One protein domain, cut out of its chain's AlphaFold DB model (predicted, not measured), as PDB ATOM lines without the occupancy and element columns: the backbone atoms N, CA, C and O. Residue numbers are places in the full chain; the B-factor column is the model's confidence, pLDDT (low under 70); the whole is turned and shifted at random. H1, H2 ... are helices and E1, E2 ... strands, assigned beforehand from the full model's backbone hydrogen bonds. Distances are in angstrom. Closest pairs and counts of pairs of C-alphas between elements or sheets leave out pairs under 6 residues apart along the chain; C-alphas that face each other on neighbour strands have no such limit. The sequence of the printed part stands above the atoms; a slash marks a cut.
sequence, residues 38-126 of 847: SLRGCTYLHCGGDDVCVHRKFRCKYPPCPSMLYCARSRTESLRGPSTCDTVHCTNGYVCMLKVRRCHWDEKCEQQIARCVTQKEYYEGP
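This is residues 38 to 126 of the 847 residues of the protein "uncharacterized protein LOC100746357" of Bombus impatiens (UniProt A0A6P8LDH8). Two antiparallel strand hairpins, E1 with E2 and E3 with E4, form two small sheets that come together where E2 nears E4 and splay apart from there. The small helices H1 and H2 sit close by the first hairpin, H1 nearest to E1 at Cys 42 and Cys 53 and H2 nearest to E2 at Ser 78 and Ala 72, and H3 follows directly on E4 at the end of the second hairpin. The printed part has 89 residues, with three named helices and four named strands in the order H1, E1, E2, H2, E3, E4, H3; the class is mixed, with under half of the residues in named elements. The whole is compact, with a radius of gyration of the C-alphas of 13.7 A, yet flat, spanning 41 by 35 by 18 A.

H1, residues 39 to 42, comes closest to E1, residues 52 to 57, at the C-alphas of Cys 42 and Cys 53, 5.9 A. E1 forms a hairpin with E2, residues 67 to 72, at 163 degrees; N 54 and O 70 are within hydrogen-bond range at 2.8 A. The closest C-alphas of E2 and H2, residues 75 to 80, are Ala 72 and Ser 78, 5.4 A. Residues 89 to 90 pair antiparallel with residues 68 to 69 of E2. E3, residues 94 to 101, forms a hairpin with E4, residues 111 to 118, at 153 degrees; N 97 and O 115 are 2.9 A apart. E4 bends by 51 degrees at residue 114, and its closest C-alphas with E2 are Cys 116 and Met 68, 6.2 A. H3, residues 119 to 124, comes closest to E3 at the C-alphas of Gln 119 and Tyr 94, 5.5 A. Every O i to N i+4 pair is within hydrogen-bond range in H2 and H3; H1 is too short for one.

H1 begins at C-alpha 39, (121.919, 161.003, 290.540). E1 measures 16.1 A, E2 15.0 A, E3 21.6 A and E4 21.0 A. H3 ends at C-alpha 124, (130.220, 149.622, 260.955).

The C-alphas farthest apart are those of Tyr 62 and Asp 106, 41.4 A. The printed part has no cut, and the link from H2 to E3, 13 residues, is long. Mean pLDDT of the printed part is 87.1; residues 38 to 40 are under 70.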
ATOM      1  N   SER A  38     119.279 160.730 287.207       51.44
ATOM      2  CA  SER A  38     120.618 161.268 286.913       51.44
ATOM      3  C   SER A  38     121.582 161.025 288.084       51.44
ATOM      4  O   SER A  38     122.657 160.459 287.883       51.44
ATOM      5  N   LEU A  39     121.158 161.326 289.323       54.53
ATOM      6  CA  LEU A  39     121.919 161.003 290.540       54.53
ATOM      7  C   LEU A  39     122.229 159.506 290.641       54.53
ATOM      8  O   LEU A  39     123.355 159.140 290.972       54.53
ATOM      9  N   ARG A  40     121.271 158.642 290.273       65.19
ATOM     10  CA  ARG A  40     121.474 157.184 290.226       65.19
ATOM     11  C   ARG A  40     122.594 156.730 289.288       65.19
ATOM     12  O   ARG A  40     123.074 155.619 289.459       65.19
ATOM     13  N   GLY A  41     123.016 157.531 288.308       74.69
ATOM     14  CA  GLY A  41     124.240 157.244 287.558       74.69
ATOM     15  C   GLY A  41     125.462 157.407 288.461       74.69
ATOM     16  O   GLY A  41     126.208 156.459 288.706       74.69
ATOM     17  N   CYS A  42     125.618 158.602 289.024       84.94
ATOM     18  CA  CYS A  42     126.777 158.970 289.832       84.94
ATOM     19  C   CYS A  42     126.898 158.229 291.171       84.94
ATOM     20  O   CYS A  42     128.014 158.066 291.656       84.94
ATOM     21  N   THR A  43     125.820 157.673 291.735       83.62
ATOM     22  CA  THR A  43     125.926 156.808 292.929       83.62
ATOM     23  C   THR A  43     126.782 155.551 292.716       83.62
ATOM     24  O   THR A  43     127.262 154.987 293.696       83.62
ATOM     25  N   TYR A  44     126.999 155.113 291.469       82.94
ATOM     26  CA  TYR A  44     127.834 153.943 291.154       82.94
ATOM     27  C   TYR A  44     129.258 154.287 290.689       82.94
ATOM     28  O   TYR A  44     130.076 153.377 290.565       82.94
ATOM     29  N   LEU A  45     129.578 155.564 290.445       87.62
ATOM     30  CA  LEU A  45     130.894 155.998 289.967       87.62
ATOM     31  C   LEU A  45     131.564 156.914 290.997       87.62
ATOM     32  O   LEU A  45     131.193 158.072 291.156       87.62
ATOM     33  N   HIS A  46     132.564 156.387 291.702       88.44
ATOM     34  CA  HIS A  46     133.356 157.167 292.653       88.44
ATOM     35  C   HIS A  46     134.481 157.905 291.920       88.44
ATOM     36  O   HIS A  46     135.451 157.288 291.478       88.44
ATOM     37  N   CYS A  47     134.342 159.222 291.800       91.50
ATOM     38  CA  CYS A  47     135.391 160.102 291.293       91.50
ATOM     39  C   CYS A  47     136.427 160.418 292.386       91.50
ATOM     40  O   CYS A  47     136.133 160.314 293.578       91.50
ATOM     41  N   GLY A  48     137.661 160.734 291.983       89.44
ATOM     42  CA  GLY A  48     138.792 160.921 292.895       89.44
ATOM     43  C   GLY A  48     139.265 162.371 292.958       89.44
ATOM     44  O   GLY A  48     139.392 163.022 291.925       89.44
ATOM     45  N   GLY A  49     139.578 162.856 294.162       90.19
ATOM     46  CA  GLY A  49     139.940 164.259 294.373       90.19
ATOM     47  C   GLY A  49     138.757 165.180 294.074       90.19
ATOM     48  O   GLY A  49     137.637 164.888 294.487       90.19
ATOM     49  N   ASP A  50     139.014 166.254 293.333       89.56
ATOM     50  CA  ASP A  50     138.013 167.257 292.948       89.56
ATOM     51  C   ASP A  50     137.273 166.917 291.629       89.56
ATOM     52  O   ASP A  50     136.487 167.725 291.131       89.56
ATOM     53  N   ASP A  51     137.511 165.729 291.047       93.69
ATOM     54  CA  ASP A  51     136.853 165.267 289.815       93.69
ATOM     55  C   ASP A  51     135.322 165.149 290.022       93.69
ATOM     56  O   ASP A  51     134.842 164.387 290.866       93.69
ATOM     57  N   VAL A  52     134.526 165.851 289.209       91.94
ATOM     58  CA  VAL A  52     133.055 165.874 289.312       91.94
ATOM     59  C   VAL A  52     132.439 164.754 288.472       91.94
ATOM     60  O   VAL A  52     132.760 164.610 287.294       91.94
ATOM     61  N   CYS A  53     131.507 163.981 289.033       93.69
ATOM     62  CA  CYS A  53     130.757 162.996 288.251       93.69
ATOM     63  C   CYS A  53     129.739 163.669 287.314       93.69
ATOM     64  O   CYS A  53     128.941 164.503 287.740       93.69
ATOM     65  N   VAL A  54     129.736 163.266 286.042       93.75
ATOM     66  CA  VAL A  54     128.863 163.798 284.989       93.75
ATOM     67  C   VAL A  54     128.101 162.655 284.317       93.75
ATOM     68  O   VAL A  54     128.698 161.749 283.735       93.75
ATOM     69  N   HIS A  55     126.763 162.722 284.338       92.75
ATOM     70  CA  HIS A  55     125.889 161.826 283.573       92.75
ATOM     71  C   HIS A  55     125.261 162.559 282.383       92.75
ATOM     72  O   HIS A  55     124.280 163.287 282.523       92.75
ATOM     73  N   ARG A  56     125.810 162.353 281.184       90.69
ATOM     74  CA  ARG A  56     125.315 162.959 279.942       90.69
ATOM     75  C   ARG A  56     124.387 161.993 279.208       90.69
ATOM     76  O   ARG A  56     124.846 161.029 278.601       90.69
ATOM     77  N   LYS A  57     123.080 162.261 279.231       89.12
ATOM     78  CA  LYS A  57     122.084 161.590 278.375       89.12
ATOM     79  C   LYS A  57     122.032 162.303 277.020       89.12
ATOM     80  O   LYS A  57     121.823 163.514 276.979       89.12
ATOM     81  N   PHE A  58     122.221 161.577 275.922       88.31
ATOM     82  CA  PHE A  58     122.021 162.115 274.576       88.31
ATOM     83  C   PHE A  58     120.547 161.969 274.173       88.31
ATOM     84  O   PHE A  58     119.863 161.049 274.623       88.31
ATOM     85  N   ARG A  59     120.041 162.878 273.333       84.50
ATOM     86  CA  ARG A  59     118.708 162.745 272.722       84.50
ATOM     87  C   ARG A  59     118.817 161.890 271.458       84.50
ATOM     88  O   ARG A  59     119.796 162.008 270.728       84.50
ATOM     89  N   CYS A  60     117.823 161.046 271.215       82.31
ATOM     90  CA  CYS A  60     117.741 160.146 270.067       82.31
ATOM     91  C   CYS A  60     116.277 160.009 269.612       82.31
ATOM     92  O   CYS A  60     115.371 160.335 270.382       82.31
ATOM     93  N   LYS A  61     116.043 159.531 268.383       81.12
ATOM     94  CA  LYS A  61     114.688 159.325 267.834       81.12
ATOM     95  C   LYS A  61     113.995 158.098 268.442       81.12
ATOM     96  O   LYS A  61     112.799 158.151 268.711       81.12
ATOM     97  N   TYR A  62     114.750 157.027 268.706       77.38
ATOM     98  CA  TYR A  62     114.237 155.749 269.210       77.38
ATOM     99  C   TYR A  62     114.993 155.303 270.477       77.38
ATOM    100  O   TYR A  62     116.202 155.077 270.402       77.38
ATOM    101  N   PRO A  63     114.334 155.183 271.646       81.38
ATOM    102  CA  PRO A  63     114.987 154.743 272.878       81.38
ATOM    103  C   PRO A  63     115.321 153.233 272.858       81.38
ATOM    104  O   PRO A  63     114.654 152.475 272.154       81.38
ATOM    105  N   PRO A  64     116.285 152.759 273.676       82.69
ATOM    106  CA  PRO A  64     117.044 153.506 274.683       82.69
ATOM    107  C   PRO A  64     118.089 154.432 274.051       82.69
ATOM    108  O   PRO A  64     118.874 153.998 273.223       82.69
ATOM    109  N   CYS A  65     118.143 155.701 274.463       85.69
ATOM    110  CA  CYS A  65     119.174 156.609 273.957       85.69
ATOM    111  C   CYS A  65     120.544 156.337 274.601       85.69
ATOM    112  O   CYS A  65     120.594 155.951 275.776       85.69
ATOM    113  N   PRO A  66     121.660 156.615 273.896       89.69
ATOM    114  CA  PRO A  66     122.978 156.598 274.511       89.69
ATOM    115  C   PRO A  66     123.029 157.531 275.725       89.69
ATOM    116  O   PRO A  66     122.610 158.691 275.665       89.69
ATOM    117  N   SER A  67     123.617 157.058 276.820       91.19
ATOM    118  CA  SER A  67     124.116 157.940 277.873       91.19
ATOM    119  C   SER A  67     125.531 157.556 278.286       91.19
ATOM    120  O   SER A  67     125.961 156.416 278.107       91.19
ATOM    121  N   MET A  68     126.247 158.552 278.795       93.94
ATOM    122  CA  MET A  68     127.669 158.517 279.092       93.94
ATOM    123  C   MET A  68     127.879 159.017 280.519       93.94
ATOM    124  O   MET A  68     127.526 160.153 280.836       93.94
ATOM    125  N   LEU A  69     128.419 158.161 281.378       94.31
ATOM    126  CA  LEU A  69     128.713 158.434 282.780       94.31
ATOM    127  C   LEU A  69     130.232 158.422 282.969       94.31
ATOM    128  O   LEU A  69     130.886 157.446 282.605       94.31
ATOM    129  N   TYR A  70     130.791 159.510 283.492       94.81
ATOM    130  CA  TYR A  70     132.237 159.695 283.618       94.81
ATOM    131  C   TYR A  70     132.584 160.702 284.718       94.81
ATOM    132  O   TYR A  70     131.730 161.467 285.163       94.81
ATOM    133  N   CYS A  71     133.847 160.713 285.137       93.88
ATOM    134  CA  CYS A  71     134.409 161.752 285.998       93.88
ATOM    135  C   CYS A  71     135.074 162.828 285.133       93.88
ATOM    136  O   CYS A  71     135.868 162.488 284.255       93.88
ATOM    137  N   ALA A  72     134.750 164.097 285.376       93.94
ATOM    138  CA  ALA A  72     135.294 165.255 284.676       93.94
ATOM    139  C   ALA A  72     136.181 166.085 285.613       93.94
ATOM    140  O   ALA A  72     135.736 166.533 286.669       93.94
ATOM    141  N   ARG A  73     137.419 166.339 285.187       93.06
ATOM    142  CA  ARG A  73     138.430 167.125 285.917       93.06
ATOM    143  C   ARG A  73     138.204 168.629 285.832       93.06
ATOM    144  O   ARG A  73     138.803 169.404 286.568       93.06
ATOM    145  N   SER A  74     137.410 169.063 284.857       91.50
ATOM    146  CA  SER A  74     137.206 170.473 284.546       91.50
ATOM    147  C   SER A  74     135.814 170.742 283.979       91.50
ATOM    148  O   SER A  74     135.148 169.870 283.412       91.50
ATOM    149  N   ARG A  75     135.402 172.013 284.040       89.19
ATOM    150  CA  ARG A  75     134.193 172.508 283.369       89.19
ATOM    151  C   ARG A  75     134.242 172.279 281.851       89.19
ATOM    152  O   ARG A  75     133.214 171.979 281.252       89.19
ATOM    153  N   THR A  76     135.420 172.375 281.228       88.44
ATOM    154  CA  THR A  76     135.589 172.119 279.787       88.44
ATOM    155  C   THR A  76     135.432 170.642 279.434       88.44
ATOM    156  O   THR A  76     134.798 170.338 278.425       88.44
ATOM    157  N   GLU A  77     135.914 169.726 280.277       89.81
ATOM    158  CA  GLU A  77     135.715 168.282 280.117       89.81
ATOM    159  C   GLU A  77     134.246 167.886 280.331       89.81
ATOM    160  O   GLU A  77     133.692 167.145 279.525       89.81
ATOM    161  N   SER A  78     133.573 168.461 281.334       87.75
ATOM    162  CA  SER A  78     132.134 168.260 281.574       87.75
ATOM    163  C   SER A  78     131.261 168.684 280.372       87.75
ATOM    164  O   SER A  78     130.303 167.998 279.999       87.75
ATOM    165  N   LEU A  79     131.625 169.787 279.703       86.88
ATOM    166  CA  LEU A  79     130.892 170.321 278.547       86.88
ATOM    167  C   LEU A  79     131.234 169.623 277.220       86.88
ATOM    168  O   LEU A  79     130.327 169.327 276.435       86.88
ATOM    169  N   ARG A  80     132.512 169.328 276.946       88.00
ATOM    170  CA  ARG A  80     132.954 168.706 275.678       88.00
ATOM    171  C   ARG A  80     132.938 167.172 275.701       88.00
ATOM    172  O   ARG A  80     132.826 166.565 274.640       88.00
ATOM    173  N   GLY A  81     132.955 166.557 276.882       90.31
ATOM    174  CA  GLY A  81     133.219 165.131 277.084       90.31
ATOM    175  C   GLY A  81     134.712 164.852 277.325       90.31
ATOM    176  O   GLY A  81     135.553 165.696 276.999       90.31
ATOM    177  N   PRO A  82     135.058 163.677 277.880       92.75
ATOM    178  CA  PRO A  82     136.430 163.338 278.234       92.75
ATOM    179  C   PRO A  82     137.251 162.940 277.010       92.75
ATOM    180  O   PRO A  82     136.724 162.475 275.996       92.75
ATOM    181  N   SER A  83     138.571 163.093 277.107       90.69
ATOM    182  CA  SER A  83     139.501 162.769 276.014       90.69
ATOM    183  C   SER A  83     139.844 161.277 275.912       90.69
ATOM    184  O   SER A  83     140.475 160.844 274.947       90.69
ATOM    185  N   THR A  84     139.420 160.456 276.875       91.00
ATOM    186  CA  THR A  84     139.672 159.007 276.896       91.00
ATOM    187  C   THR A  84     138.388 158.229 277.175       91.00
ATOM    188  O   THR A  84     137.458 158.752 277.780       91.00
ATOM    189  N   CYS A  85     138.347 156.962 276.757       91.94
ATOM    190  CA  CYS A  85     137.275 156.029 277.121       91.94
ATOM    191  C   CYS A  85     137.534 155.315 278.461       91.94
ATOM    192  O   CYS A  85     136.753 154.455 278.854       91.94
ATOM    193  N   ASP A  86     138.630 155.635 279.155       88.69
ATOM    194  CA  ASP A  86     139.121 154.863 280.303       88.69
ATOM    195  C   ASP A  86     138.269 155.041 281.564       88.69
ATOM    196  O   ASP A  86     138.177 154.126 282.377       88.69
ATOM    197  N   THR A  87     137.641 156.207 281.704       87.56
ATOM    198  CA  THR A  87     136.731 156.577 282.797       87.56
ATOM    199  C   THR A  87     135.267 156.619 282.347       87.56
ATOM    200  O   THR A  87     134.419 157.154 283.060       87.56
ATOM    201  N   VAL A  88     134.961 156.100 281.150       92.81
ATOM    202  CA  VAL A  88     133.662 156.272 280.487       92.81
ATOM    203  C   VAL A  88     132.827 155.001 280.543       92.81
ATOM    204  O   VAL A  88     133.118 154.005 279.881       92.81
ATOM    205  N   HIS A  89     131.712 155.083 281.260       93.56
ATOM    206  CA  HIS A  89     130.680 154.057 281.291       93.56
ATOM    207  C   HIS A  89     129.532 154.448 280.356       93.56
ATOM    208  O   HIS A  89     128.867 155.467 280.548       93.56
ATOM    209  N   CYS A  90     129.299 153.628 279.334       93.56
ATOM    210  CA  CYS A  90     128.163 153.767 278.426       93.56
ATOM    211  C   CYS A  90     126.962 152.940 278.902       93.56
ATOM    212  O   CYS A  90     127.116 151.952 279.621       93.56
ATOM    213  N   THR A  91     125.759 153.309 278.463       91.62
ATOM    214  CA  THR A  91     124.556 152.469 278.595       91.62
ATOM    215  C   THR A  91     124.720 151.098 277.938       91.62
ATOM    216  O   THR A  91     125.401 150.961 276.926       91.62
ATOM    217  N   ASN A  92     124.039 150.079 278.470       88.62
ATOM    218  CA  ASN A  92     124.015 148.736 277.879       88.62
ATOM    219  C   ASN A  92     123.622 148.791 276.388       88.62
ATOM    220  O   ASN A  92     122.685 149.497 276.023       88.62
ATOM    221  N   GLY A  93     124.346 148.054 275.537       88.25
ATOM    222  CA  GLY A  93     124.212 148.106 274.070       88.25
ATOM    223  C   GLY A  93     125.067 149.182 273.378       88.25
ATOM    224  O   GLY A  93     125.191 149.164 272.151       88.25
ATOM    225  N   TYR A  94     125.701 150.074 274.148       91.56
ATOM    226  CA  TYR A  94     126.588 151.124 273.649       91.56
ATOM    227  C   TYR A  94     128.045 150.859 274.031       91.56
ATOM    228  O   TYR A  94     128.348 150.333 275.101       91.56
ATOM    229  N   VAL A  95     128.957 151.253 273.147       91.81
ATOM    230  CA  VAL A  95     130.406 151.087 273.296       91.81
ATOM    231  C   VAL A  95     131.059 152.465 273.240       91.81
ATOM    232  O   VAL A  95     130.654 153.310 272.443       91.81
ATOM    233  N   CYS A  96     132.073 152.713 274.070       92.38
ATOM    234  CA  CYS A  96     132.835 153.955 273.975       92.38
ATOM    235  C   CYS A  96     133.811 153.911 272.789       92.38
ATOM    236  O   CYS A  96     134.548 152.938 272.606       92.38
ATOM    237  N   MET A  97     133.854 154.988 272.005       90.12
ATOM    238  CA  MET A  97     134.903 155.247 271.017       90.12
ATOM    239  C   MET A  97     135.413 156.687 271.119       90.12
ATOM    240  O   MET A  97     134.678 157.583 271.533       90.12
ATOM    241  N   LEU A  98     136.652 156.930 270.688       90.75
ATOM    242  CA  LEU A  98     137.181 158.285 270.537       90.75
ATOM    243  C   LEU A  98     136.957 158.789 269.106       90.75
ATOM    244  O   LEU A  98     137.432 158.177 268.147       90.75
ATOM    245  N   LYS A  99     136.277 159.933 268.945       88.12
ATOM    246  CA  LYS A  99     136.303 160.700 267.688       88.12
ATOM    247  C   LYS A  99     137.511 161.638 267.753       88.12
ATOM    248  O   LYS A  99     137.465 162.656 268.441       88.12
ATOM    249  N   VAL A 100     138.575 161.263 267.043       87.38
ATOM    250  CA  VAL A 100     139.725 162.131 266.747       87.38
ATOM    251  C   VAL A 100     139.520 162.892 265.432       87.38
ATOM    252  O   VAL A 100     138.942 162.347 264.477       87.38
ATOM    253  N   ARG A 101     139.976 164.150 265.402       84.38
ATOM    254  CA  ARG A 101     140.082 165.045 264.234       84.38
ATOM    255  C   ARG A 101     141.302 165.963 264.409       84.38
ATOM    256  O   ARG A 101     141.639 166.278 265.547       84.38
ATOM    257  N   ARG A 102     141.895 166.398 263.285       83.81
ATOM    258  CA  ARG A 102     143.067 167.297 263.203       83.81
ATOM    259  C   ARG A 102     144.189 166.858 264.153       83.81
ATOM    260  O   ARG A 102     144.378 167.408 265.232       83.81
ATOM    261  N   CYS A 103     144.850 165.774 263.760       88.25
ATOM    262  CA  CYS A 103     145.999 165.206 264.451       88.25
ATOM    263  C   CYS A 103     147.234 165.393 263.574       88.25
ATOM    264  O   CYS A 103     147.141 165.210 262.361       88.25
ATOM    265  N   HIS A 104     148.383 165.648 264.191       90.94
ATOM    266  CA  HIS A 104     149.679 165.656 263.519       90.94
ATOM    267  C   HIS A 104     150.659 164.746 264.263       90.94
ATOM    268  O   HIS A 104     150.470 164.451 265.442       90.94
ATOM    269  N   TRP A 105     151.685 164.250 263.571       88.81
ATOM    270  CA  TRP A 105     152.606 163.235 264.102       88.81
ATOM    271  C   TRP A 105     153.334 163.595 265.402       88.81
ATOM    272  O   TRP A 105     153.653 162.689 266.171       88.81
ATOM    273  N   ASP A 106     153.647 164.874 265.604       86.50
ATOM    274  CA  ASP A 106     154.464 165.365 266.722       86.50
ATOM    275  C   ASP A 106     153.676 166.315 267.649       86.50
ATOM    276  O   ASP A 106     154.235 166.906 268.571       86.50
ATOM    277  N   GLU A 107     152.362 166.433 267.432       87.00
ATOM    278  CA  GLU A 107     151.454 167.317 268.167       87.00
ATOM    279  C   GLU A 107     150.305 166.527 268.811       87.00
ATOM    280  O   GLU A 107     150.051 165.362 268.501       87.00
ATOM    281  N   LYS A 108     149.564 167.166 269.721       84.88
ATOM    282  CA  LYS A 108     148.306 166.602 270.232       84.88
ATOM    283  C   LYS A 108     147.191 166.907 269.237       84.88
ATOM    284  O   LYS A 108     147.101 168.036 268.772       84.88
ATOM    285  N   CYS A 109     146.307 165.943 268.978       87.50
ATOM    286  CA  CYS A 109     145.094 166.200 268.200       87.50
ATOM    287  C   CYS A 109     144.303 167.378 268.792       87.50
ATOM    288  O   CYS A 109     144.003 167.356 269.989       87.50
ATOM    289  N   GLU A 110     143.891 168.349 267.969       86.25
ATOM    290  CA  GLU A 110     143.058 169.477 268.424       86.25
ATOM    291  C   GLU A 110     141.753 168.997 269.072       86.25
ATOM    292  O   GLU A 110     141.230 169.603 270.009       86.25
ATOM    293  N   GLN A 111     141.197 167.905 268.538       84.69
ATOM    294  CA  GLN A 111     139.930 167.337 268.970       84.69
ATOM    295  C   GLN A 111     140.075 165.833 269.193       84.69
ATOM    296  O   GLN A 111     140.169 165.048 268.249       84.69
ATOM    297  N   GLN A 112     140.013 165.432 270.460       90.00
ATOM    298  CA  GLN A 112     139.939 164.044 270.903       90.00
ATOM    299  C   GLN A 112     138.816 163.944 271.942       90.00
ATOM    300  O   GLN A 112     138.965 164.431 273.059       90.00
ATOM    301  N   ILE A 113     137.673 163.365 271.554       91.12
ATOM    302  CA  ILE A 113     136.453 163.336 272.379       91.12
ATOM    303  C   ILE A 113     135.872 161.919 272.417       91.12
ATOM    304  O   ILE A 113     135.599 161.326 271.368       91.12
ATOM    305  N   ALA A 114     135.634 161.400 273.620       92.56
ATOM    306  CA  ALA A 114     134.940 160.142 273.860       92.56
ATOM    307  C   ALA A 114     133.429 160.255 273.611       92.56
ATOM    308  O   ALA A 114     132.794 161.258 273.944       92.56
ATOM    309  N   ARG A 115     132.849 159.215 273.008       91.31
ATOM    310  CA  ARG A 115     131.422 159.124 272.674       91.31
ATOM    311  C   ARG A 115     130.920 157.699 272.875       91.31
ATOM    312  O   ARG A 115     131.598 156.751 272.487       91.31
ATOM    313  N   CYS A 116     129.718 157.564 273.427       91.94
ATOM    314  CA  CYS A 116     128.997 156.295 273.486       91.94
ATOM    315  C   CYS A 116     128.187 156.102 272.201       91.94
ATOM    316  O   CYS A 116     127.219 156.823 271.972       91.94
ATOM    317  N   VAL A 117     128.595 155.134 271.386       88.44
ATOM    318  CA  VAL A 117     127.995 154.791 270.086       88.44
ATOM    319  C   VAL A 117     127.303 153.435 270.158       88.44
ATOM    320  O   VAL A 117     127.616 152.639 271.045       88.44
ATOM    321  N   THR A 118     126.350 153.150 269.266       87.75
ATOM    322  CA  THR A 118     125.719 151.813 269.249       87.75
ATOM    323  C   THR A 118     126.767 150.740 268.942       87.75
ATOM    324  O   THR A 118     127.763 151.006 268.268       87.75
ATOM    325  N   GLN A 119     126.559 149.495 269.385       85.69
ATOM    326  CA  GLN A 119     127.471 148.410 269.001       85.69
ATOM    327  C   GLN A 119     127.514 148.185 267.472       85.69
ATOM    328  O   GLN A 119     128.562 147.809 266.946       85.69
ATOM    329  N   LYS A 120     126.422 148.493 266.752       83.25
ATOM    330  CA  LYS A 120     126.386 148.533 265.281       83.25
ATOM    331  C   LYS A 120     127.336 149.605 264.737       83.25
ATOM    332  O   LYS A 120     128.268 149.269 264.017       83.25
ATOM    333  N   GLU A 121     127.182 150.861 265.158       83.00
ATOM    334  CA  GLU A 121     128.042 151.988 264.762       83.00
ATOM    335  C   GLU A 121     129.522 151.755 265.117       83.00
ATOM    336  O   GLU A 121     130.398 152.039 264.302       83.00
ATOM    337  N   TYR A 122     129.817 151.163 266.281       84.81
ATOM    338  CA  TYR A 122     131.185 150.821 266.693       84.81
ATOM    339  C   TYR A 122     131.886 149.868 265.711       84.81
ATOM    340  O   TYR A 122     133.099 149.977 265.501       84.81
ATOM    341  N   TYR A 123     131.141 148.918 265.134       79.06
ATOM    342  CA  TYR A 123     131.670 147.973 264.156       79.06
ATOM    343  C   TYR A 123     131.569 148.483 262.718       79.06
ATOM    344  O   TYR A 123     132.479 148.219 261.938       79.06
ATOM    345  N   GLU A 124     130.486 149.155 262.326       75.31
ATOM    346  CA  GLU A 124     130.220 149.622 260.955       75.31
ATOM    347  C   GLU A 124     130.946 150.913 260.581       75.31
ATOM    348  O   GLU A 124     131.333 151.073 259.420       75.31
ATOM    349  N   GLY A 125     131.140 151.796 261.558       75.69
ATOM    350  CA  GLY A 125     131.782 153.090 261.405       75.69
ATOM    351  C   GLY A 125     133.301 153.026 261.188       75.69
ATOM    352  O   GLY A 125     133.896 151.949 261.077       75.69
ATOM    353  N   PRO A 126     133.958 154.199 261.129       75.31
ATOM    354  CA  PRO A 126     135.377 154.301 260.826       75.31
ATOM    355  C   PRO A 126     136.238 153.613 261.886       75.31
ATOM    356  O   PRO A 126     136.267 154.019 263.053       75.31
TER     357      PRO A 126